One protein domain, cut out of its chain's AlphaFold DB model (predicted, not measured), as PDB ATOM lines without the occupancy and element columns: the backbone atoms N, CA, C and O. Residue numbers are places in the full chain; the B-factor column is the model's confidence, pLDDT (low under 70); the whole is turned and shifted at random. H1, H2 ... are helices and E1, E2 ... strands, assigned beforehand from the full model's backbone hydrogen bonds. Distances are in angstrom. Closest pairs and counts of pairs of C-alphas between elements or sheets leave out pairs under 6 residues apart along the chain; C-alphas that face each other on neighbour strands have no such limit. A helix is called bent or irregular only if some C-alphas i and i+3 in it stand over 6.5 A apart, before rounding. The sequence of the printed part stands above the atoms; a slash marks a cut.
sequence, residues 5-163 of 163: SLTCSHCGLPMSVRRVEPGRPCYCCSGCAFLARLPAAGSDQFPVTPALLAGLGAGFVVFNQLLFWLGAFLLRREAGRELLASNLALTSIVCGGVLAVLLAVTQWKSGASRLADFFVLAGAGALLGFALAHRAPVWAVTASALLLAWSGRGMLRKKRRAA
ATOM      1  N   SER A   5     -36.884 467.316 -50.408       83.25
ATOM      2  CA  SER A   5     -38.191 467.886 -50.756       83.25
ATOM      3  C   SER A   5     -38.699 467.231 -52.036       83.25
ATOM      4  O   SER A   5     -38.036 467.306 -53.068       83.25
ATOM      5  N   LEU A   6     -39.860 466.583 -51.965       86.81
ATOM      6  CA  LEU A   6     -40.518 465.925 -53.092       86.81
ATOM      7  C   LEU A   6     -41.998 466.291 -53.140       86.81
ATOM      8  O   LEU A   6     -42.593 466.709 -52.147       86.81
ATOM      9  N   THR A   7     -42.628 466.088 -54.287       87.19
ATOM     10  CA  THR A   7     -44.080 466.189 -54.432       87.19
ATOM     11  C   THR A   7     -44.715 464.808 -54.315       87.19
ATOM     12  O   THR A   7     -44.167 463.798 -54.751       87.19
ATOM     13  N   CYS A   8     -45.890 464.736 -53.691       85.00
ATOM     14  CA  CYS A   8     -46.640 463.489 -53.647       85.00
ATOM     15  C   CYS A   8     -47.136 463.103 -55.041       85.00
ATOM     16  O   CYS A   8     -47.831 463.892 -55.683       85.00
ATOM     17  N   SER A   9     -46.901 461.851 -55.431       85.44
ATOM     18  CA  SER A   9     -47.267 461.298 -56.740       85.44
ATOM     19  C   SER A   9     -48.777 461.282 -57.025       85.44
ATOM     20  O   SER A   9     -49.171 461.133 -58.172       85.44
ATOM     21  N   HIS A  10     -49.635 461.429 -56.007       83.56
ATOM     22  CA  HIS A  10     -51.095 461.447 -56.176       83.56
ATOM     23  C   HIS A  10     -51.723 462.835 -55.980       83.56
ATOM     24  O   HIS A  10     -52.514 463.282 -56.805       83.56
ATOM     25  N   CYS A  11     -51.411 463.504 -54.863       80.94
ATOM     26  CA  CYS A  11     -52.035 464.772 -54.467       80.94
ATOM     27  C   CYS A  11     -51.244 466.013 -54.927       80.94
ATOM     28  O   CYS A  11     -51.746 467.131 -54.820       80.94
ATOM     29  N   GLY A  12     -49.988 465.848 -55.365       81.56
ATOM     30  CA  GLY A  12     -49.099 466.945 -55.759       81.56
ATOM     31  C   GLY A  12     -48.629 467.850 -54.612       81.56
ATOM     32  O   GLY A  12     -48.031 468.890 -54.871       81.56
ATOM     33  N   LEU A  13     -48.903 467.506 -53.345       80.19
ATOM     34  CA  LEU A  13     -48.449 468.299 -52.195       80.19
ATOM     35  C   LEU A  13     -46.943 468.137 -51.968       80.19
ATOM     36  O   LEU A  13     -46.474 466.993 -51.979       80.19
ATOM     37  N   PRO A  14     -46.216 469.222 -51.636       82.75
ATOM     38  CA  PRO A  14     -44.846 469.106 -51.162       82.75
ATOM     39  C   PRO A  14     -44.821 468.287 -49.865       82.75
ATOM     40  O   PRO A  14     -45.653 468.471 -48.965       82.75
ATOM     41  N   MET A  15     -43.907 467.326 -49.802       83.12
ATOM     42  CA  MET A  15     -43.569 466.465 -48.671       83.12
ATOM     43  C   MET A  15     -42.060 466.435 -48.503       83.12
ATOM     44  O   MET A  15     -41.309 466.508 -49.468       83.12
ATOM     45  N   SER A  16     -41.629 466.251 -47.263       80.62
ATOM     46  CA  SER A  16     -40.248 465.922 -46.966       80.62
ATOM     47  C   SER A  16     -40.164 464.452 -46.580       80.62
ATOM     48  O   SER A  16     -40.962 463.989 -45.766       80.62
ATOM     49  N   VAL A  17     -39.234 463.719 -47.184       79.88
ATOM     50  CA  VAL A  17     -38.993 462.299 -46.898       79.88
ATOM     51  C   VAL A  17     -37.519 462.082 -46.585       79.88
ATOM     52  O   VAL A  17     -36.634 462.692 -47.188       79.88
ATOM     53  N   ARG A  18     -37.250 461.218 -45.599       76.38
ATOM     54  CA  ARG A  18     -35.885 460.884 -45.158       76.38
ATOM     55  C   ARG A  18     -35.158 459.948 -46.119       76.38
ATOM     56  O   ARG A  18     -33.934 459.997 -46.182       76.38
ATOM     57  N   ARG A  19     -35.894 459.086 -46.823       76.56
ATOM     58  CA  ARG A  19     -35.348 458.097 -47.754       76.56
ATOM     59  C   ARG A  19     -36.286 457.967 -48.944       76.56
ATOM     60  O   ARG A  19     -37.489 457.805 -48.755       76.56
ATOM     61  N   VAL A  20     -35.719 458.048 -50.137       77.06
ATOM     62  CA  VAL A  20     -36.423 457.845 -51.400       77.06
ATOM     63  C   VAL A  20     -35.927 456.521 -51.956       77.06
ATOM     64  O   VAL A  20     -34.726 456.352 -52.153       77.06
ATOM     65  N   GLU A  21     -36.831 455.566 -52.150       79.31
ATOM     66  CA  GLU A  21     -36.518 454.345 -52.890       79.31
ATOM     67  C   GLU A  21     -36.627 454.666 -54.389       79.31
ATOM     68  O   GLU A  21     -37.706 455.076 -54.835       79.31
ATOM     69  N   PRO A  22     -35.538 454.542 -55.172       78.06
ATOM     70  CA  PRO A  22     -35.585 454.827 -56.601       78.06
ATOM     71  C   PRO A  22     -36.629 453.930 -57.280       78.06
ATOM     72  O   PRO A  22     -36.665 452.722 -57.062       78.06
ATOM     73  N   GLY A  23     -37.518 454.542 -58.068       77.19
ATOM     74  CA  GLY A  23     -38.591 453.848 -58.790       77.19
ATOM     75  C   GLY A  23     -39.899 453.628 -58.017       77.19
ATOM     76  O   GLY A  23     -40.862 453.149 -58.613       77.19
ATOM     77  N   ARG A  24     -39.995 453.991 -56.726       80.50
ATOM     78  CA  ARG A  24     -41.250 453.868 -55.957       80.50
ATOM     79  C   ARG A  24     -41.989 455.206 -55.802       80.50
ATOM     80  O   ARG A  24     -41.381 456.201 -55.407       80.50
ATOM     81  N   PRO A  25     -43.315 455.247 -56.049       82.69
ATOM     82  CA  PRO A  25     -44.105 456.457 -55.845       82.69
ATOM     83  C   PRO A  25     -44.210 456.809 -54.354       82.69
ATOM     84  O   PRO A  25     -44.360 455.932 -53.501       82.69
ATOM     85  N   CYS A  26     -44.167 458.107 -54.048       84.12
ATOM     86  CA  CYS A  26     -44.176 458.640 -52.685       84.12
ATOM     87  C   CYS A  26     -45.500 459.370 -52.387       84.12
ATOM     88  O   CYS A  26     -45.996 460.154 -53.204       84.12
ATOM     89  N   TYR A  27     -46.082 459.141 -51.201       84.81
ATOM     90  CA  TYR A  27     -47.431 459.617 -50.866       84.81
ATOM     91  C   TYR A  27     -47.486 460.548 -49.648       84.81
ATOM     92  O   TYR A  27     -46.812 460.334 -48.647       84.81
ATOM     93  N   CYS A  28     -48.337 461.583 -49.724       82.38
ATOM     94  CA  CYS A  28     -48.508 462.595 -48.675       82.38
ATOM     95  C   CYS A  28     -49.321 462.103 -47.460       82.38
ATOM     96  O   CYS A  28     -49.268 462.728 -46.400       82.38
ATOM     97  N   CYS A  29     -50.107 461.036 -47.628       77.50
ATOM     98  CA  CYS A  29     -50.910 460.384 -46.593       77.50
ATOM     99  C   CYS A  29     -51.342 458.979 -47.051       77.50
ATOM    100  O   CYS A  29     -51.272 458.660 -48.243       77.50
ATOM    101  N   SER A  30     -51.869 458.180 -46.117       75.69
ATOM    102  CA  SER A  30     -52.454 456.857 -46.383       75.69
ATOM    103  C   SER A  30     -53.582 456.905 -47.422       75.69
ATOM    104  O   SER A  30     -53.612 456.067 -48.319       75.69
ATOM    105  N   GLY A  31     -54.447 457.925 -47.386       77.19
ATOM    106  CA  GLY A  31     -55.517 458.095 -48.376       77.19
ATOM    107  C   GLY A  31     -55.003 458.289 -49.806       77.19
ATOM    108  O   GLY A  31     -55.559 457.728 -50.744       77.19
ATOM    109  N   CYS A  32     -53.896 459.013 -49.992       78.00
ATOM    110  CA  CYS A  32     -53.272 459.162 -51.311       78.00
ATOM    111  C   CYS A  32     -52.632 457.869 -51.805       78.00
ATOM    112  O   CYS A  32     -52.738 457.553 -52.986       78.00
ATOM    113  N   ALA A  33     -51.980 457.134 -50.901       79.81
ATOM    114  CA  ALA A  33     -51.423 455.826 -51.218       79.81
ATOM    115  C   ALA A  33     -52.524 454.826 -51.596       79.81
ATOM    116  O   ALA A  33     -52.316 454.000 -52.481       79.81
ATOM    117  N   PHE A  34     -53.690 454.914 -50.950       74.25
ATOM    118  CA  PHE A  34     -54.853 454.097 -51.269       74.25
ATOM    119  C   PHE A  34     -55.448 454.456 -52.631       74.25
ATOM    120  O   PHE A  34     -55.545 453.591 -53.497       74.25
ATOM    121  N   LEU A  35     -55.777 455.730 -52.853       74.56
ATOM    122  CA  LEU A  35     -56.394 456.174 -54.102       74.56
ATOM    123  C   LEU A  35     -55.517 455.944 -55.332       74.56
ATOM    124  O   LEU A  35     -56.040 455.688 -56.408       74.56
ATOM    125  N   ALA A  36     -54.194 456.039 -55.200       74.88
ATOM    126  CA  ALA A  36     -53.284 455.757 -56.306       74.88
ATOM    127  C   ALA A  36     -53.270 454.276 -56.727       74.88
ATOM    128  O   ALA A  36     -52.760 453.962 -57.795       74.88
ATOM    129  N   ARG A  37     -53.801 453.375 -55.891       73.56
ATOM    130  CA  ARG A  37     -53.886 451.929 -56.151       73.56
ATOM    131  C   ARG A  37     -55.280 451.481 -56.592       73.56
ATOM    132  O   ARG A  37     -55.455 450.301 -56.879       73.56
ATOM    133  N   LEU A  38     -56.258 452.387 -56.622       66.31
ATOM    134  CA  LEU A  38     -57.570 452.108 -57.196       66.31
ATOM    135  C   LEU A  38     -57.490 452.319 -58.716       66.31
ATOM    136  O   LEU A  38     -57.040 453.388 -59.139       66.31
ATOM    137  N   PRO A  39     -57.894 451.340 -59.543       60.16
ATOM    138  CA  PRO A  39     -57.949 451.528 -60.988       60.16
ATOM    139  C   PRO A  39     -58.992 452.592 -61.356       60.16
ATOM    140  O   PRO A  39     -59.963 452.822 -60.631       60.16
ATOM    141  N   ALA A  40     -58.780 453.247 -62.499       58.69
ATOM    142  CA  ALA A  40     -59.796 454.092 -63.115       58.69
ATOM    143  C   ALA A  40     -61.001 453.230 -63.536       58.69
ATOM    144  O   ALA A  40     -60.834 452.059 -63.874       58.69
ATOM    145  N   ALA A  41     -62.208 453.800 -63.495       50.34
ATOM    146  CA  ALA A  41     -63.426 453.105 -63.904       50.34
ATOM    147  C   ALA A  41     -63.259 452.528 -65.326       50.34
ATOM    148  O   ALA A  41     -63.003 453.291 -66.254       50.34
ATOM    149  N   GLY A  42     -63.359 451.199 -65.472       54.28
ATOM    150  CA  GLY A  42     -63.215 450.501 -66.759       54.28
ATOM    151  C   GLY A  42     -62.327 449.247 -66.773       54.28
ATOM    152  O   GLY A  42     -62.201 448.630 -67.822       54.28
ATOM    153  N   SER A  43     -61.705 448.842 -65.658       60.00
ATOM    154  CA  SER A  43     -60.996 447.553 -65.580       60.00
ATOM    155  C   SER A  43     -61.938 446.423 -65.140       60.00
ATOM    156  O   SER A  43     -62.451 446.475 -64.022       60.00
ATOM    157  N   ASP A  44     -62.102 445.383 -65.963       58.00
ATOM    158  CA  ASP A  44     -63.006 444.229 -65.742       58.00
ATOM    159  C   ASP A  44     -62.678 443.340 -64.521       58.00
ATOM    160  O   ASP A  44     -63.390 442.384 -64.223       58.00
ATOM    161  N   GLN A  45     -61.618 443.643 -63.770       60.88
ATOM    162  CA  GLN A  45     -61.266 442.935 -62.540       60.88
ATOM    163  C   GLN A  45     -61.308 443.897 -61.358       60.88
ATOM    164  O   GLN A  45     -60.601 444.901 -61.352       60.88
ATOM    165  N   PHE A  46     -62.113 443.570 -60.343       58.97
ATOM    166  CA  PHE A  46     -62.146 444.286 -59.068       58.97
ATOM    167  C   PHE A  46     -60.866 443.935 -58.292       58.97
ATOM    168  O   PHE A  46     -60.745 442.813 -57.794       58.97
ATOM    169  N   PRO A  47     -59.860 444.823 -58.199       63.16
ATOM    170  CA  PRO A  47     -58.586 444.417 -57.644       63.16
ATOM    171  C   PRO A  47     -58.689 444.414 -56.122       63.16
ATOM    172  O   PRO A  47     -58.835 445.459 -55.480       63.16
ATOM    173  N   VAL A  48     -58.567 443.226 -55.533       70.75
ATOM    174  CA  VAL A  48     -58.410 443.049 -54.086       70.75
ATOM    175  C   VAL A  48     -57.017 443.551 -53.693       70.75
ATOM    176  O   VAL A  48     -56.067 442.792 -53.520       70.75
ATOM    177  N   THR A  49     -56.859 444.873 -53.611       74.56
ATOM    178  CA  THR A  49     -55.609 445.485 -53.155       74.56
ATOM    179  C   THR A  49     -55.578 445.538 -51.625       74.56
ATOM    180  O   THR A  49     -56.612 445.767 -50.990       74.56
ATOM    181  N   PRO A  50     -54.395 445.432 -50.987       71.56
ATOM    182  CA  PRO A  50     -54.270 445.575 -49.532       71.56
ATOM    183  C   PRO A  50     -54.821 446.903 -49.003       71.56
ATOM    184  O   PRO A  50     -55.259 447.001 -47.861       71.56
ATOM    185  N   ALA A  51     -54.791 447.941 -49.836       71.12
ATOM    186  CA  ALA A  51     -55.284 449.253 -49.471       71.12
ATOM    187  C   ALA A  51     -56.826 449.319 -49.523       71.12
ATOM    188  O   ALA A  51     -57.423 449.959 -48.662       71.12
ATOM    189  N   LEU A  52     -57.471 448.591 -50.447       78.19
ATOM    190  CA  LEU A  52     -58.931 448.420 -50.480       78.19
ATOM    191  C   LEU A  52     -59.424 447.617 -49.280       78.19
ATOM    192  O   LEU A  52     -60.364 448.042 -48.615       78.19
ATOM    193  N   LEU A  53     -58.740 446.519 -48.952       81.38
ATOM    194  CA  LEU A  53     -58.988 445.749 -47.731       81.38
ATOM    195  C   LEU A  53     -58.857 446.620 -46.474       81.38
ATOM    196  O   LEU A  53     -59.719 446.568 -45.603       81.38
ATOM    197  N   ALA A  54     -57.823 447.466 -46.398       81.00
ATOM    198  CA  ALA A  54     -57.658 448.402 -45.288       81.00
ATOM    199  C   ALA A  54     -58.783 449.451 -45.231       81.00
ATOM    200  O   ALA A  54     -59.260 449.765 -44.144       81.00
ATOM    201  N   GLY A  55     -59.231 449.969 -46.380       83.38
ATOM    202  CA  GLY A  55     -60.355 450.905 -46.466       83.38
ATOM    203  C   GLY A  55     -61.685 450.284 -46.031       83.38
ATOM    204  O   GLY A  55     -62.397 450.872 -45.220       83.38
ATOM    205  N   LEU A  56     -61.988 449.072 -46.507       87.31
ATOM    206  CA  LEU A  56     -63.158 448.288 -46.097       87.31
ATOM    207  C   LEU A  56     -63.111 447.946 -44.608       87.31
ATOM    208  O   LEU A  56     -64.095 448.150 -43.905       87.31
ATOM    209  N   GLY A  57     -61.958 447.487 -44.114       88.56
ATOM    210  CA  GLY A  57     -61.751 447.192 -42.699       88.56
ATOM    211  C   GLY A  57     -61.947 448.428 -41.822       88.56
ATOM    212  O   GLY A  57     -62.674 448.369 -40.835       88.56
ATOM    213  N   ALA A  58     -61.379 449.573 -42.211       88.94
ATOM    214  CA  ALA A  58     -61.598 450.838 -41.516       88.94
ATOM    215  C   ALA A  58     -63.080 451.245 -41.526       88.94
ATOM    216  O   ALA A  58     -63.620 451.597 -40.481       88.94
ATOM    217  N   GLY A  59     -63.752 451.149 -42.679       90.56
ATOM    218  CA  GLY A  59     -65.181 451.442 -42.807       90.56
ATOM    219  C   GLY A  59     -66.048 450.544 -41.924       90.56
ATOM    220  O   GLY A  59     -66.909 451.041 -41.201       90.56
ATOM    221  N   PHE A  60     -65.768 449.241 -41.909       93.31
ATOM    222  CA  PHE A  60     -66.450 448.274 -41.051       93.31
ATOM    223  C   PHE A  60     -66.252 448.599 -39.566       93.31
ATOM    224  O   PHE A  60     -67.224 448.633 -38.813       93.31
ATOM    225  N   VAL A  61     -65.021 448.892 -39.138       95.12
ATOM    226  CA  VAL A  61     -64.723 449.244 -37.740       95.12
ATOM    227  C   VAL A  61     -65.452 450.521 -37.322       95.12
ATOM    228  O   VAL A  61     -66.034 450.557 -36.241       95.12
ATOM    229  N   VAL A  62     -65.475 451.545 -38.175       95.06
ATOM    230  CA  VAL A  62     -66.157 452.823 -37.899       95.06
ATOM    231  C   VAL A  62     -67.668 452.643 -37.826       95.06
ATOM    232  O   VAL A  62     -68.310 453.181 -36.928       95.06
ATOM    233  N   PHE A  63     -68.241 451.867 -38.742       96.44
ATOM    234  CA  PHE A  63     -69.666 451.564 -38.726       96.44
ATOM    235  C   PHE A  63     -70.069 450.850 -37.428       96.44
ATOM    236  O   PHE A  63     -70.990 451.289 -36.743       96.44
ATOM    237  N   ASN A  64     -69.326 449.809 -37.038       97.00
ATOM    238  CA  ASN A  64     -69.570 449.092 -35.784       97.00
ATOM    239  C   ASN A  64     -69.355 449.985 -34.556       97.00
ATOM    240  O   ASN A  64     -70.155 449.948 -33.626       97.00
ATOM    241  N   GLN A  65     -68.329 450.839 -34.568       97.62
ATOM    242  CA  GLN A  65     -68.106 451.827 -33.515       97.62
ATOM    243  C   GLN A  65     -69.340 452.718 -33.312       97.62
ATOM    244  O   GLN A  65     -69.789 452.895 -32.180       97.62
ATOM    245  N   LEU A  66     -69.905 453.251 -34.399       97.19
ATOM    246  CA  LEU A  66     -71.097 454.098 -34.346       97.19
ATOM    247  C   LEU A  66     -72.329 453.331 -33.861       97.19
ATOM    248  O   LEU A  66     -73.072 453.861 -33.036       97.19
ATOM    249  N   LEU A  67     -72.525 452.090 -34.314       97.50
ATOM    250  CA  LEU A  67     -73.620 451.239 -33.840       97.50
ATOM    251  C   LEU A  67     -73.529 450.986 -32.334       97.50
ATOM    252  O   LEU A  67     -74.523 451.139 -31.625       97.50
ATOM    253  N   PHE A  68     -72.345 450.643 -31.827       97.81
ATOM    254  CA  PHE A  68     -72.148 450.406 -30.399       97.81
ATOM    255  C   PHE A  68     -72.308 451.682 -29.575       97.81
ATOM    256  O   PHE A  68     -72.931 451.648 -28.514       97.81
ATOM    257  N   TRP A  69     -71.817 452.820 -30.069       97.44
ATOM    258  CA  TRP A  69     -72.044 454.112 -29.427       97.44
ATOM    259  C   TRP A  69     -73.535 454.457 -29.345       97.44
ATOM    260  O   TRP A  69     -74.016 454.820 -28.270       97.44
ATOM    261  N   LEU A  70     -74.271 454.303 -30.449       96.81
ATOM    262  CA  LEU A  70     -75.701 454.589 -30.502       96.81
ATOM    263  C   LEU A  70     -76.494 453.632 -29.603       96.81
ATOM    264  O   LEU A  70     -77.342 454.079 -28.835       96.81
ATOM    265  N   GLY A  71     -76.172 452.337 -29.627       96.69
ATOM    266  CA  GLY A  71     -76.771 451.343 -28.736       96.69
ATOM    267  C   GLY A  71     -76.525 451.663 -27.260       96.69
ATOM    268  O   GLY A  71     -77.461 451.647 -26.464       96.69
ATOM    269  N   ALA A  72     -75.299 452.045 -26.893       95.81
ATOM    270  CA  ALA A  72     -74.976 452.487 -25.537       95.81
ATOM    271  C   ALA A  72     -75.752 453.750 -25.131       95.81
ATOM    272  O   ALA A  72     -76.199 453.867 -23.990       95.81
ATOM    273  N   PHE A  73     -75.913 454.700 -26.057       95.69
ATOM    274  CA  PHE A  73     -76.664 455.933 -25.829       95.69
ATOM    275  C   PHE A  73     -78.156 455.669 -25.597       95.69
ATOM    276  O   PHE A  73     -78.736 456.243 -24.676       95.69
ATOM    277  N   LEU A  74     -78.762 454.787 -26.396       95.75
ATOM    278  CA  LEU A  74     -80.175 454.421 -26.276       95.75
ATOM    279  C   LEU A  74     -80.442 453.628 -24.991       95.75
ATOM    280  O   LEU A  74     -81.309 454.001 -24.203       95.75
ATOM    281  N   LEU A  75     -79.637 452.594 -24.726       95.50
ATOM    282  CA  LEU A  75     -79.812 451.717 -23.564       95.50
ATOM    283  C   LEU A  75     -79.514 452.396 -22.227       95.50
ATOM    284  O   LEU A  75     -79.998 451.945 -21.196       95.50
ATOM    285  N   ARG A  76     -78.759 453.501 -22.222       91.88
ATOM    286  CA  ARG A  76     -78.505 454.291 -21.008       91.88
ATOM    287  C   ARG A  76     -79.771 454.852 -20.359       91.88
ATOM    288  O   ARG A  76     -79.713 455.250 -19.202       91.88
ATOM    289  N   ARG A  77     -80.877 454.936 -21.102       89.88
ATOM    290  CA  ARG A  77     -82.170 455.429 -20.605       89.88
ATOM    291  C   ARG A  77     -83.100 454.307 -20.135       89.88
ATOM    292  O   ARG A  77     -84.149 454.602 -19.576       89.88
ATOM    293  N   GLU A  78     -82.737 453.045 -20.361       93.00
ATOM    294  CA  GLU A  78     -83.560 451.889 -20.005       93.00
ATOM    295  C   GLU A  78     -83.147 451.323 -18.640       93.00
ATOM    296  O   GLU A  78     -81.992 450.946 -18.421       93.00
ATOM    297  N   ALA A  79     -84.108 451.224 -17.718       88.69
ATOM    298  CA  ALA A  79     -83.874 450.648 -16.398       88.69
ATOM    299  C   ALA A  79     -83.445 449.172 -16.508       88.69
ATOM    300  O   ALA A  79     -84.023 448.390 -17.261       88.69
ATOM    301  N   GLY A  80     -82.415 448.788 -15.747       91.38
ATOM    302  CA  GLY A  80     -81.913 447.409 -15.690       91.38
ATOM    303  C   GLY A  80     -80.949 447.002 -16.811       91.38
ATOM    304  O   GLY A  80     -80.472 445.868 -16.808       91.38
ATOM    305  N   ARG A  81     -80.603 447.898 -17.749       94.88
ATOM    306  CA  ARG A  81     -79.666 447.605 -18.856       94.88
ATOM    307  C   ARG A  81     -78.325 448.334 -18.773       94.88
ATOM    308  O   ARG A  81     -77.579 448.380 -19.752       94.88
ATOM    309  N   GLU A  82     -77.969 448.843 -17.598       94.50
ATOM    310  CA  GLU A  82     -76.755 449.649 -17.409       94.50
ATOM    311  C   GLU A  82     -75.462 448.907 -17.764       94.50
ATOM    312  O   GLU A  82     -74.582 449.467 -18.422       94.50
ATOM    313  N   LEU A  83     -75.360 447.626 -17.391       95.12
ATOM    314  CA  LEU A  83     -74.186 446.810 -17.703       95.12
ATOM    315  C   LEU A  83     -74.016 446.630 -19.218       95.12
ATOM    316  O   LEU A  83     -72.910 446.778 -19.740       95.12
ATOM    317  N   LEU A  84     -75.113 446.366 -19.936       95.81
ATOM    318  CA  LEU A  84     -75.094 446.228 -21.391       95.81
ATOM    319  C   LEU A  84     -74.709 447.553 -22.061       95.81
ATOM    320  O   LEU A  84     -73.843 447.564 -22.933       95.81
ATOM    321  N   ALA A  85     -75.282 448.675 -21.613       96.00
ATOM    322  CA  ALA A  85     -74.933 450.002 -22.116       96.00
ATOM    323  C   ALA A  85     -73.443 450.331 -21.892       96.00
ATOM    324  O   ALA A  85     -72.776 450.847 -22.791       96.00
ATOM    325  N   SER A  86     -72.899 449.982 -20.722       95.38
ATOM    326  CA  SER A  86     -71.477 450.154 -20.395       95.38
ATOM    327  C   SER A  86     -70.567 449.288 -21.271       95.38
ATOM    328  O   SER A  86     -69.546 449.771 -21.770       95.38
ATOM    329  N   ASN A  87     -70.956 448.035 -21.525       97.06
ATOM    330  CA  ASN A  87     -70.216 447.135 -22.409       97.06
ATOM    331  C   ASN A  87     -70.200 447.658 -23.846       97.06
ATOM    332  O   ASN A  87     -69.130 447.752 -24.437       97.06
ATOM    333  N   LEU A  88     -71.344 448.088 -24.387       97.38
ATOM    334  CA  LEU A  88     -71.404 448.693 -25.722       97.38
ATOM    335  C   LEU A  88     -70.562 449.975 -25.814       97.38
ATOM    336  O   LEU A  88     -69.842 450.174 -26.795       97.38
ATOM    337  N   ALA A  89     -70.587 450.822 -24.780       96.81
ATOM    338  CA  ALA A  89     -69.742 452.012 -24.723       96.81
ATOM    339  C   ALA A  89     -68.250 451.648 -24.771       96.81
ATOM    340  O   ALA A  89     -67.488 452.271 -25.515       96.81
ATOM    341  N   LEU A  90     -67.836 450.623 -24.022       97.56
ATOM    342  CA  LEU A  90     -66.461 450.128 -24.038       97.56
ATOM    343  C   LEU A  90     -66.088 449.548 -25.406       97.56
ATOM    344  O   LEU A  90     -65.037 449.899 -25.938       97.56
ATOM    345  N   THR A  91     -66.954 448.734 -26.011       97.31
ATOM    346  CA  THR A  91     -66.724 448.155 -27.342       97.31
ATOM    347  C   THR A  91     -66.562 449.247 -28.398       97.31
ATOM    348  O   THR A  91     -65.636 449.185 -29.202       97.31
ATOM    349  N   SER A  92     -67.371 450.311 -28.345       97.75
ATOM    350  CA  SER A  92     -67.189 451.496 -29.196       97.75
ATOM    351  C   SER A  92     -65.804 452.135 -29.014       97.75
ATOM    352  O   SER A  92     -65.139 452.478 -29.993       97.75
ATOM    353  N   ILE A  93     -65.333 452.296 -27.773       97.94
ATOM    354  CA  ILE A  93     -63.998 452.860 -27.502       97.94
ATOM    355  C   ILE A  93     -62.901 451.946 -28.068       97.94
ATOM    356  O   ILE A  93     -61.982 452.433 -28.730       97.94
ATOM    357  N   VAL A  94     -63.026 450.629 -27.878       97.31
ATOM    358  CA  VAL A  94     -62.088 449.631 -28.417       97.31
ATOM    359  C   VAL A  94     -62.045 449.686 -29.944       97.31
ATOM    360  O   VAL A  94     -60.953 449.713 -30.508       97.31
ATOM    361  N   CYS A  95     -63.190 449.786 -30.627       96.81
ATOM    362  CA  CYS A  95     -63.229 449.968 -32.080       96.81
ATOM    363  C   CYS A  95     -62.465 451.229 -32.521       96.81
ATOM    364  O   CYS A  95     -61.690 451.168 -33.475       96.81
ATOM    365  N   GLY A  96     -62.613 452.346 -31.799       95.38
ATOM    366  CA  GLY A  96     -61.833 453.564 -32.052       95.38
ATOM    367  C   GLY A  96     -60.322 453.347 -31.897       95.38
ATOM    368  O   GLY A  96     -59.537 453.793 -32.735       95.38
ATOM    369  N   GLY A  97     -59.909 452.592 -30.875       95.56
ATOM    370  CA  GLY A  97     -58.516 452.180 -30.684       95.56
ATOM    371  C   GLY A  97     -57.987 451.314 -31.832       95.56
ATOM    372  O   GLY A  97     -56.914 451.591 -32.370       95.56
ATOM    373  N   VAL A  98     -58.761 450.314 -32.266       95.31
ATOM    374  CA  VAL A  98     -58.418 449.450 -33.410       95.31
ATOM    375  C   VAL A  98     -58.238 450.276 -34.684       95.31
ATOM    376  O   VAL A  98     -57.250 450.092 -35.397       95.31
ATOM    377  N   LEU A  99     -59.144 451.218 -34.954       94.12
ATOM    378  CA  LEU A  99     -59.033 452.117 -36.100       94.12
ATOM    379  C   LEU A  99     -57.754 452.962 -36.039       94.12
ATOM    380  O   LEU A  99     -57.042 453.066 -37.040       94.12
ATOM    381  N   ALA A 100     -57.448 453.549 -34.880       93.38
ATOM    382  CA  ALA A 100     -56.249 454.363 -34.699       93.38
ATOM    383  C   ALA A 100     -54.968 453.557 -34.957       93.38
ATOM    384  O   ALA A 100     -54.093 454.019 -35.692       93.38
ATOM    385  N   VAL A 101     -54.889 452.330 -34.435       92.56
ATOM    386  CA  VAL A 101     -53.762 451.417 -34.684       92.56
ATOM    387  C   VAL A 101     -53.663 451.062 -36.168       92.56
ATOM    388  O   VAL A 101     -52.581 451.152 -36.750       92.56
ATOM    389  N   LEU A 102     -54.780 450.719 -36.812       90.00
ATOM    390  CA  LEU A 102     -54.811 450.380 -38.236       90.00
ATOM    391  C   LEU A 102     -54.319 451.549 -39.112       90.00
ATOM    392  O   LEU A 102     -53.499 451.359 -40.017       90.00
ATOM    393  N   LEU A 103     -54.752 452.776 -38.818       87.69
ATOM    394  CA  LEU A 103     -54.301 453.976 -39.529       87.69
ATOM    395  C   LEU A 103     -52.828 454.308 -39.245       87.69
ATOM    396  O   LEU A 103     -52.098 454.656 -40.173       87.69
ATOM    397  N   ALA A 104     -52.357 454.139 -38.010       88.25
ATOM    398  CA  ALA A 104     -50.951 454.346 -37.661       88.25
ATOM    399  C   ALA A 104     -50.028 453.355 -38.392       88.25
ATOM    400  O   ALA A 104     -49.038 453.757 -39.006       88.25
ATOM    401  N   VAL A 105     -50.382 452.065 -38.399       88.31
ATOM    402  CA  VAL A 105     -49.611 451.013 -39.082       88.31
ATOM    403  C   VAL A 105     -49.580 451.248 -40.592       88.31
ATOM    404  O   VAL A 105     -48.526 451.113 -41.217       88.31
ATOM    405  N   THR A 106     -50.712 451.618 -41.198       83.75
ATOM    406  CA  THR A 106     -50.760 451.908 -42.640       83.75
ATOM    407  C   THR A 106     -49.941 453.147 -43.001       83.75
ATOM    408  O   THR A 106     -49.210 453.112 -43.994       83.75
ATOM    409  N   GLN A 107     -49.982 454.208 -42.186       83.12
ATOM    410  CA  GLN A 107     -49.126 455.380 -42.377       83.12
ATOM    411  C   GLN A 107     -47.641 455.025 -42.265       83.12
ATOM    412  O   GLN A 107     -46.883 455.344 -43.185       83.12
ATOM    413  N   TRP A 108     -47.241 454.285 -41.225       82.94
ATOM    414  CA  TRP A 108     -45.856 453.838 -41.048       82.94
ATOM    415  C   TRP A 108     -45.374 453.040 -42.260       82.94
ATOM    416  O   TRP A 108     -44.352 453.379 -42.858       82.94
ATOM    417  N   LYS A 109     -46.131 452.017 -42.683       81.00
ATOM    418  CA  LYS A 109     -45.778 451.182 -43.845       81.00
ATOM    419  C   LYS A 109     -45.683 451.977 -45.148       81.00
ATOM    420  O   LYS A 109     -44.949 451.581 -46.046       81.00
ATOM    421  N   SER A 110     -46.416 453.082 -45.265       72.62
ATOM    422  CA  SER A 110     -46.375 453.954 -46.444       72.62
ATOM    423  C   SER A 110     -45.223 454.969 -46.438       72.62
ATOM    424  O   SER A 110     -45.067 455.701 -47.414       72.62
ATOM    425  N   GLY A 111     -44.435 455.052 -45.356       69.06
ATOM    426  CA  GLY A 111     -43.352 456.033 -45.207       69.06
ATOM    427  C   GLY A 111     -43.830 457.488 -45.090       69.06
ATOM    428  O   GLY A 111     -43.011 458.406 -45.007       69.06
ATOM    429  N   ALA A 112     -45.146 457.715 -45.060       63.97
ATOM    430  CA  ALA A 112     -45.760 459.023 -44.898       63.97
ATOM    431  C   ALA A 112     -45.684 459.435 -43.422       63.97
ATOM    432  O   ALA A 112     -46.598 459.175 -42.647       63.97
ATOM    433  N   SER A 113     -44.560 460.037 -43.029       68.00
ATOM    434  CA  SER A 113     -44.359 460.571 -41.679       68.00
ATOM    435  C   SER A 113     -44.036 462.061 -41.746       68.00
ATOM    436  O   SER A 113     -42.885 462.474 -41.887       68.00
ATOM    437  N   ARG A 114     -45.071 462.902 -41.677       75.94
ATOM    438  CA  ARG A 114     -44.899 464.335 -41.410       75.94
ATOM    439  C   ARG A 114     -45.060 464.589 -39.917       75.94
ATOM    440  O   ARG A 114     -45.819 463.905 -39.242       75.94
ATOM    441  N   LEU A 115     -44.427 465.654 -39.425       83.44
ATOM    442  CA  LEU A 115     -44.589 466.115 -38.041       83.44
ATOM    443  C   LEU A 115     -46.077 466.300 -37.668       83.44
ATOM    444  O   LEU A 115     -46.509 465.941 -36.580       83.44
ATOM    445  N   ALA A 116     -46.883 466.789 -38.616       85.00
ATOM    446  CA  ALA A 116     -48.326 466.944 -38.451       85.00
ATOM    447  C   ALA A 116     -49.075 465.610 -38.263       85.00
ATOM    448  O   ALA A 116     -50.063 465.576 -37.539       85.00
ATOM    449  N   ASP A 117     -48.609 464.516 -38.875       84.56
ATOM    450  CA  ASP A 117     -49.239 463.201 -38.713       84.56
ATOM    451  C   ASP A 117     -49.041 462.685 -37.276       84.56
ATOM    452  O   ASP A 117     -49.964 462.122 -36.688       84.56
ATOM    453  N   PHE A 118     -47.882 462.978 -36.673       84.81
ATOM    454  CA  PHE A 118     -47.614 462.678 -35.266       84.81
ATOM    455  C   PHE A 118     -48.533 463.464 -34.325       84.81
ATOM    456  O   PHE A 118     -49.121 462.873 -33.425       84.81
ATOM    457  N   PHE A 119     -48.720 464.769 -34.552       90.94
ATOM    458  CA  PHE A 119     -49.630 465.577 -33.730       90.94
ATOM    459  C   PHE A 119     -51.079 465.099 -33.808       90.94
ATOM    460  O   PHE A 119     -51.764 465.052 -32.789       90.94
ATOM    461  N   VAL A 120     -51.545 464.709 -34.996       91.06
ATOM    462  CA  VAL A 120     -52.907 464.191 -35.168       91.06
ATOM    463  C   VAL A 120     -53.071 462.836 -34.481       91.06
ATOM    464  O   VAL A 120     -54.068 462.630 -33.790       91.06
ATOM    465  N   LEU A 121     -52.092 461.935 -34.606       89.88
ATOM    466  CA  LEU A 121     -52.102 460.654 -33.894       89.88
ATOM    467  C   LEU A 121     -52.048 460.841 -32.373       89.88
ATOM    468  O   LEU A 121     -52.805 460.188 -31.663       89.88
ATOM    469  N   ALA A 122     -51.210 461.752 -31.876       92.19
ATOM    470  CA  ALA A 122     -51.113 462.058 -30.451       92.19
ATOM    471  C   ALA A 122     -52.418 462.661 -29.911       92.19
ATOM    472  O   ALA A 122     -52.914 462.218 -28.879       92.19
ATOM    473  N   GLY A 123     -53.018 463.616 -30.631       94.50
ATOM    474  CA  GLY A 123     -54.305 464.209 -30.261       94.50
ATOM    475  C   GLY A 123     -55.445 463.188 -30.262       94.50
ATOM    476  O   GLY A 123     -56.229 463.135 -29.316       94.50
ATOM    477  N   ALA A 124     -55.509 462.322 -31.276       94.44
ATOM    478  CA  ALA A 124     -56.486 461.236 -31.313       94.44
ATOM    479  C   ALA A 124     -56.252 460.212 -30.191       94.44
ATOM    480  O   ALA A 124     -57.208 459.758 -29.566       94.44
ATOM    481  N   GLY A 125     -54.991 459.888 -29.892       93.94
ATOM    482  CA  GLY A 125     -54.612 459.033 -28.768       93.94
ATOM    483  C   GLY A 125     -55.027 459.624 -27.421       93.94
ATOM    484  O   GLY A 125     -55.594 458.910 -26.598       93.94
ATOM    485  N   ALA A 126     -54.834 460.929 -27.219       96.50
ATOM    486  CA  ALA A 126     -55.281 461.631 -26.019       96.50
ATOM    487  C   ALA A 126     -56.811 461.594 -25.873       96.50
ATOM    488  O   ALA A 126     -57.316 461.290 -24.795       96.50
ATOM    489  N   LEU A 127     -57.553 461.818 -26.964       96.81
ATOM    490  CA  LEU A 127     -59.015 461.700 -26.970       96.81
ATOM    491  C   LEU A 127     -59.489 460.272 -26.669       96.81
ATOM    492  O   LEU A 127     -60.458 460.101 -25.935       96.81
ATOM    493  N   LEU A 128     -58.810 459.249 -27.194       96.06
ATOM    494  CA  LEU A 128     -59.114 457.847 -26.891       96.06
ATOM    495  C   LEU A 128     -58.799 457.496 -25.433       96.06
ATOM    496  O   LEU A 128     -59.603 456.830 -24.782       96.06
ATOM    497  N   GLY A 129     -57.676 457.981 -24.898       95.69
ATOM    498  CA  GLY A 129     -57.326 457.839 -23.485       95.69
ATOM    499  C   GLY A 129     -58.360 458.505 -22.576       95.69
ATOM    500  O   GLY A 129     -58.834 457.888 -21.623       95.69
ATOM    501  N   PHE A 130     -58.791 459.719 -22.926       97.19
ATOM    502  CA  PHE A 130     -59.860 460.432 -22.227       97.19
ATOM    503  C   PHE A 130     -61.197 459.681 -22.309       97.19
ATOM    504  O   PHE A 130     -61.875 459.497 -21.297       97.19
ATOM    505  N   ALA A 131     -61.561 459.184 -23.497       96.38
ATOM    506  CA  ALA A 131     -62.763 458.379 -23.702       96.38
ATOM    507  C   ALA A 131     -62.762 457.123 -22.824       96.38
ATOM    508  O   ALA A 131     -63.793 456.784 -22.242       96.38
ATOM    509  N   LEU A 132     -61.612 456.450 -22.709       96.50
ATOM    510  CA  LEU A 132     -61.443 455.258 -21.885       96.50
ATOM    511  C   LEU A 132     -61.548 455.581 -20.390       96.50
ATOM    512  O   LEU A 132     -62.306 454.913 -19.686       96.50
ATOM    513  N   ALA A 133     -60.852 456.624 -19.928       96.50
ATOM    514  CA  ALA A 133     -60.844 457.048 -18.529       96.50
ATOM    515  C   ALA A 133     -62.242 457.453 -18.032       96.50
ATOM    516  O   ALA A 133     -62.648 457.070 -16.939       96.50
ATOM    517  N   HIS A 134     -63.007 458.167 -18.861       94.69
ATOM    518  CA  HIS A 134     -64.337 458.667 -18.501       94.69
ATOM    519  C   HIS A 134     -65.494 457.813 -19.031       94.69
ATOM    520  O   HIS A 134     -66.652 458.219 -18.916       94.69
ATOM    521  N   ARG A 135     -65.212 456.649 -19.641       91.56
ATOM    522  CA  ARG A 135     -66.215 455.795 -20.312       91.56
ATOM    523  C   ARG A 135     -67.152 456.607 -21.217       91.56
ATOM    524  O   ARG A 135     -68.372 456.433 -21.218       91.56
ATOM    525  N   ALA A 136     -66.563 457.521 -21.978       93.38
ATOM    526  CA  ALA A 136     -67.262 458.514 -22.775       93.38
ATOM    527  C   ALA A 136     -67.043 458.227 -24.274       93.38
ATOM    528  O   ALA A 136     -66.174 458.838 -24.902       93.38
ATOM    529  N   PRO A 137     -67.824 457.301 -24.871       93.31
ATOM    530  CA  PRO A 137     -67.619 456.823 -26.243       93.31
ATOM    531  C   PRO A 137     -67.721 457.922 -27.307       93.31
ATOM    532  O   PRO A 137     -67.133 457.777 -28.376       93.31
ATOM    533  N   VAL A 138     -68.391 459.041 -27.004       96.12
ATOM    534  CA  VAL A 138     -68.456 460.211 -27.893       96.12
ATOM    535  C   VAL A 138     -67.061 460.719 -28.269       96.12
ATOM    536  O   VAL A 138     -66.800 460.961 -29.441       96.12
ATOM    537  N   TRP A 139     -66.125 460.770 -27.315       96.75
ATOM    538  CA  TRP A 139     -64.760 461.235 -27.570       96.75
ATOM    539  C   TRP A 139     -63.962 460.252 -28.427       96.75
ATOM    540  O   TRP A 139     -63.156 460.674 -29.254       96.75
ATOM    541  N   ALA A 140     -64.234 458.948 -28.303       95.75
ATOM    542  CA  ALA A 140     -63.648 457.942 -29.183       95.75
ATOM    543  C   ALA A 140     -64.174 458.070 -30.621       95.75
ATOM    544  O   ALA A 140     -63.402 457.929 -31.568       95.75
ATOM    545  N   VAL A 141     -65.465 458.371 -30.804       96.19
ATOM    546  CA  VAL A 141     -66.049 458.638 -32.130       96.19
ATOM    547  C   VAL A 141     -65.456 459.914 -32.733       96.19
ATOM    548  O   VAL A 141     -65.074 459.916 -33.902       96.19
ATOM    549  N   THR A 142     -65.306 460.979 -31.941       96.00
ATOM    550  CA  THR A 142     -64.648 462.220 -32.380       96.00
ATOM    551  C   THR A 142     -63.202 461.970 -32.809       96.00
ATOM    552  O   THR A 142     -62.794 462.443 -33.870       96.00
ATOM    553  N   ALA A 143     -62.438 461.187 -32.039       95.81
ATOM    554  CA  ALA A 143     -61.075 460.800 -32.399       95.81
ATOM    555  C   ALA A 143     -61.032 460.058 -33.745       95.81
ATOM    556  O   ALA A 143     -60.248 460.419 -34.627       95.81
ATOM    557  N   SER A 144     -61.920 459.076 -33.940       96.06
ATOM    558  CA  SER A 144     -62.057 458.348 -35.205       96.06
ATOM    559  C   SER A 144     -62.398 459.278 -36.372       96.06
ATOM    560  O   SER A 144     -61.759 459.205 -37.421       96.06
ATOM    561  N   ALA A 145     -63.352 460.194 -36.193       94.31
ATOM    562  CA  ALA A 145     -63.744 461.157 -37.221       94.31
ATOM    563  C   ALA A 145     -62.577 462.073 -37.631       94.31
ATOM    564  O   ALA A 145     -62.336 462.263 -38.825       94.31
ATOM    565  N   LEU A 146     -61.810 462.586 -36.662       94.12
ATOM    566  CA  LEU A 146     -60.619 463.401 -36.918       94.12
ATOM    567  C   LEU A 146     -59.549 462.619 -37.689       94.12
ATOM    568  O   LEU A 146     -59.003 463.127 -38.672       94.12
ATOM    569  N   LEU A 147     -59.279 461.373 -37.290       92.56
ATOM    570  CA  LEU A 147     -58.306 460.508 -37.959       92.56
ATOM    571  C   LEU A 147     -58.703 460.190 -39.405       92.56
ATOM    572  O   LEU A 147     -57.851 460.225 -40.299       92.56
ATOM    573  N   LEU A 148     -59.982 459.907 -39.652       90.75
ATOM    574  CA  LEU A 148     -60.505 459.662 -40.997       90.75
ATOM    575  C   LEU A 148     -60.447 460.925 -41.855       90.75
ATOM    576  O   LEU A 148     -59.948 460.867 -42.979       90.75
ATOM    577  N   ALA A 149     -60.893 462.067 -41.324       90.62
ATOM    578  CA  ALA A 149     -60.847 463.347 -42.026       90.62
ATOM    579  C   ALA A 149     -59.406 463.717 -42.410       90.62
ATOM    580  O   ALA A 149     -59.133 464.096 -43.554       90.62
ATOM    581  N   TRP A 150     -58.459 463.527 -41.487       90.00
ATOM    582  CA  TRP A 150     -57.041 463.738 -41.758       90.00
ATOM    583  C   TRP A 150     -56.495 462.764 -42.803       90.00
ATOM    584  O   TRP A 150     -55.818 463.178 -43.747       90.00
ATOM    585  N   SER A 151     -56.817 461.476 -42.689       85.94
ATOM    586  CA  SER A 151     -56.363 460.451 -43.638       85.94
ATOM    587  C   SER A 151     -56.936 460.679 -45.045       85.94
ATOM    588  O   SER A 151     -56.230 460.485 -46.040       85.94
ATOM    589  N   GLY A 152     -58.172 461.181 -45.132       81.19
ATOM    590  CA  GLY A 152     -58.892 461.513 -46.363       81.19
ATOM    591  C   GLY A 152     -58.537 462.869 -46.988       81.19
ATOM    592  O   GLY A 152     -58.945 463.140 -48.120       81.19
ATOM    593  N   ARG A 153     -57.733 463.718 -46.329       82.19
ATOM    594  CA  ARG A 153     -57.398 465.084 -46.802       82.19
ATOM    595  C   ARG A 153     -56.848 465.144 -48.232       82.19
ATOM    596  O   ARG A 153     -57.041 466.132 -48.940       82.19
ATOM    597  N   GLY A 154     -56.153 464.090 -48.658       68.94
ATOM    598  CA  GLY A 154     -55.595 463.970 -50.001       68.94
ATOM    599  C   GLY A 154     -56.657 463.879 -51.099       68.94
ATOM    600  O   GLY A 154     -56.475 464.447 -52.174       68.94
ATOM    601  N   MET A 155     -57.791 463.237 -50.801       68.56
ATOM    602  CA  MET A 155     -58.903 463.058 -51.740       68.56
ATOM    603  C   MET A 155     -59.599 464.393 -52.032       68.56
ATOM    604  O   MET A 155     -59.864 464.734 -53.184       68.56
ATOM    605  N   LEU A 156     -59.836 465.182 -50.979       65.69
ATOM    606  CA  LEU A 156     -60.539 466.467 -51.058       65.69
ATOM    607  C   LEU A 156     -59.764 467.514 -51.870       65.69
ATOM    608  O   LEU A 156     -60.360 468.340 -52.558       65.69
ATOM    609  N   ARG A 157     -58.426 467.475 -51.826       64.56
ATOM    610  CA  ARG A 157     -57.580 468.439 -52.549       64.56
ATOM    611  C   ARG A 157     -57.394 468.104 -54.027       64.56
ATOM    612  O   ARG A 157     -57.250 469.032 -54.815       64.56
ATOM    613  N   LYS A 158     -57.445 466.825 -54.421       57.06
ATOM    614  CA  LYS A 158     -57.387 466.431 -55.840       57.06
ATOM    615  C   LYS A 158     -58.618 466.924 -56.608       57.06
ATOM    616  O   LYS A 158     -58.457 467.479 -57.689       57.06
ATOM    617  N   LYS A 159     -59.818 466.829 -56.014       57.25
ATOM    618  CA  LYS A 159     -61.051 467.385 -56.609       57.25
ATOM    619  C   LYS A 159     -60.959 468.892 -56.880       57.25
ATOM    620  O   LYS A 159     -61.408 469.326 -57.924       57.25
ATOM    621  N   ARG A 160     -60.320 469.673 -55.996       58.50
ATOM    622  CA  ARG A 160     -60.129 471.131 -56.171       58.50
ATOM    623  C   ARG A 160     -59.132 471.539 -57.263       58.50
ATOM    624  O   ARG A 160     -59.062 472.716 -57.566       58.50
ATOM    625  N   ARG A 161     -58.302 470.621 -57.768       53.25
ATOM    626  CA  ARG A 161     -57.384 470.895 -58.893       53.25
ATOM    627  C   ARG A 161     -57.922 470.395 -60.234       53.25
ATOM    628  O   ARG A 161     -57.334 470.705 -61.259       53.25
ATOM    629  N   ALA A 162     -58.962 469.564 -60.202       51.19
ATOM    630  CA  ALA A 162     -59.625 469.014 -61.381       51.19
ATOM    631  C   ALA A 162     -60.941 469.743 -61.718       51.19
ATOM    632  O   ALA A 162     -61.589 469.378 -62.692       51.19
ATOM    633  N   ALA A 163     -61.328 470.722 -60.896       48.19
ATOM    634  CA  ALA A 163     -62.400 471.688 -61.121       48.19
ATOM    635  C   ALA A 163     -61.761 473.067 -61.288       48.19
ATOM    636  O   ALA A 163     -62.306 473.863 -62.075       48.19
TER     637      ALA A 163
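This is residues 5 to 163 of the 163 residues of an uncharacterized protein of Opitutaceae bacterium TAV4 (UniProt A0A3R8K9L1). Four long helices, H2 to H5, stand side by side in an elongated up-and-down bundle, with H2 and H4 on opposite sides of H3 and H5. At one end the short helix H1 packs on H2, H3 and H5, with a small hairpin of strands E1 and E2 beyond the bundle, and residues 40 to 45 stick out at that end. The printed part has 159 residues, with two named strands and then five named helices along the chain; E1 and E2 form an antiparallel sheet, and the class is mostly helix. It is only just compact, close to loose, with a radius of gyration of the C-alphas of 18.2 A and spans of 61 by 39 by 29 A.

E1 is residues 5 to 7, beginning at C-alpha 5 (-38.191, 467.886, -50.756), and E2 is residues 14 to 17. H1 is residues 30 to 35. H2, residues 50 to 75, is 36.9 A long from first to last C-alpha. H3, residues 82 to 109, is 40.8 A long and begins at C-alpha 82 (-76.755, 449.649, -17.409). H4, residues 115 to 133, is 27.0 A long. H5, residues 137 to 159, is 32.8 A long and ends at C-alpha 159 (-61.051, 467.385, -56.609). H5 is irregular, with C-alphas 151 and 154 7.3 A apart, and has a kink of 45 degrees near residue 152.

In the bundle of H2, H3, H4 and H5, each helix runs against the one before it. H2 and H3 form a helical hairpin at a shallow tilt of 20 degrees; their closest C-alphas, of Ala 72 and Ala 85, are 4.2 A apart. H3 and H4 touch at 16 degrees, closest at the C-alphas of Ile 93 and Leu 132, 6.6 A. H4 and H5 touch at 23 degrees, closest at the C-alphas of Ala 124 and Ala 143, 4.7 A. H3 and H5 run the same way and touch, closest at the C-alphas of Ile 93 and Ala 140, 5.4 A. H2 and H4 are apart. H1 touches H5 with residues 151 to 155 of H5 alone; the closest C-alphas, of Gly 31 and Gly 152, are 5.2 A apart. E1 and E2 form a hairpin, with N 6 and O 15 within hydrogen-bond range at 2.9 A. Every O i to N i+4 pair is within hydrogen-bond range in H1, H2, H3 and H4; in H5 15 of 19 are.

The C-alphas farthest apart, of Pro 22 and Ala 79, are 63.0 A apart. The printed part has no cut and ends at residue 163, the chain's last. The links E2 to H1 and H1 to H2 are long. Mean pLDDT of the printed part is 84.6; residues 38 to 47, 111 to 113 and 154 to 163 are under 70.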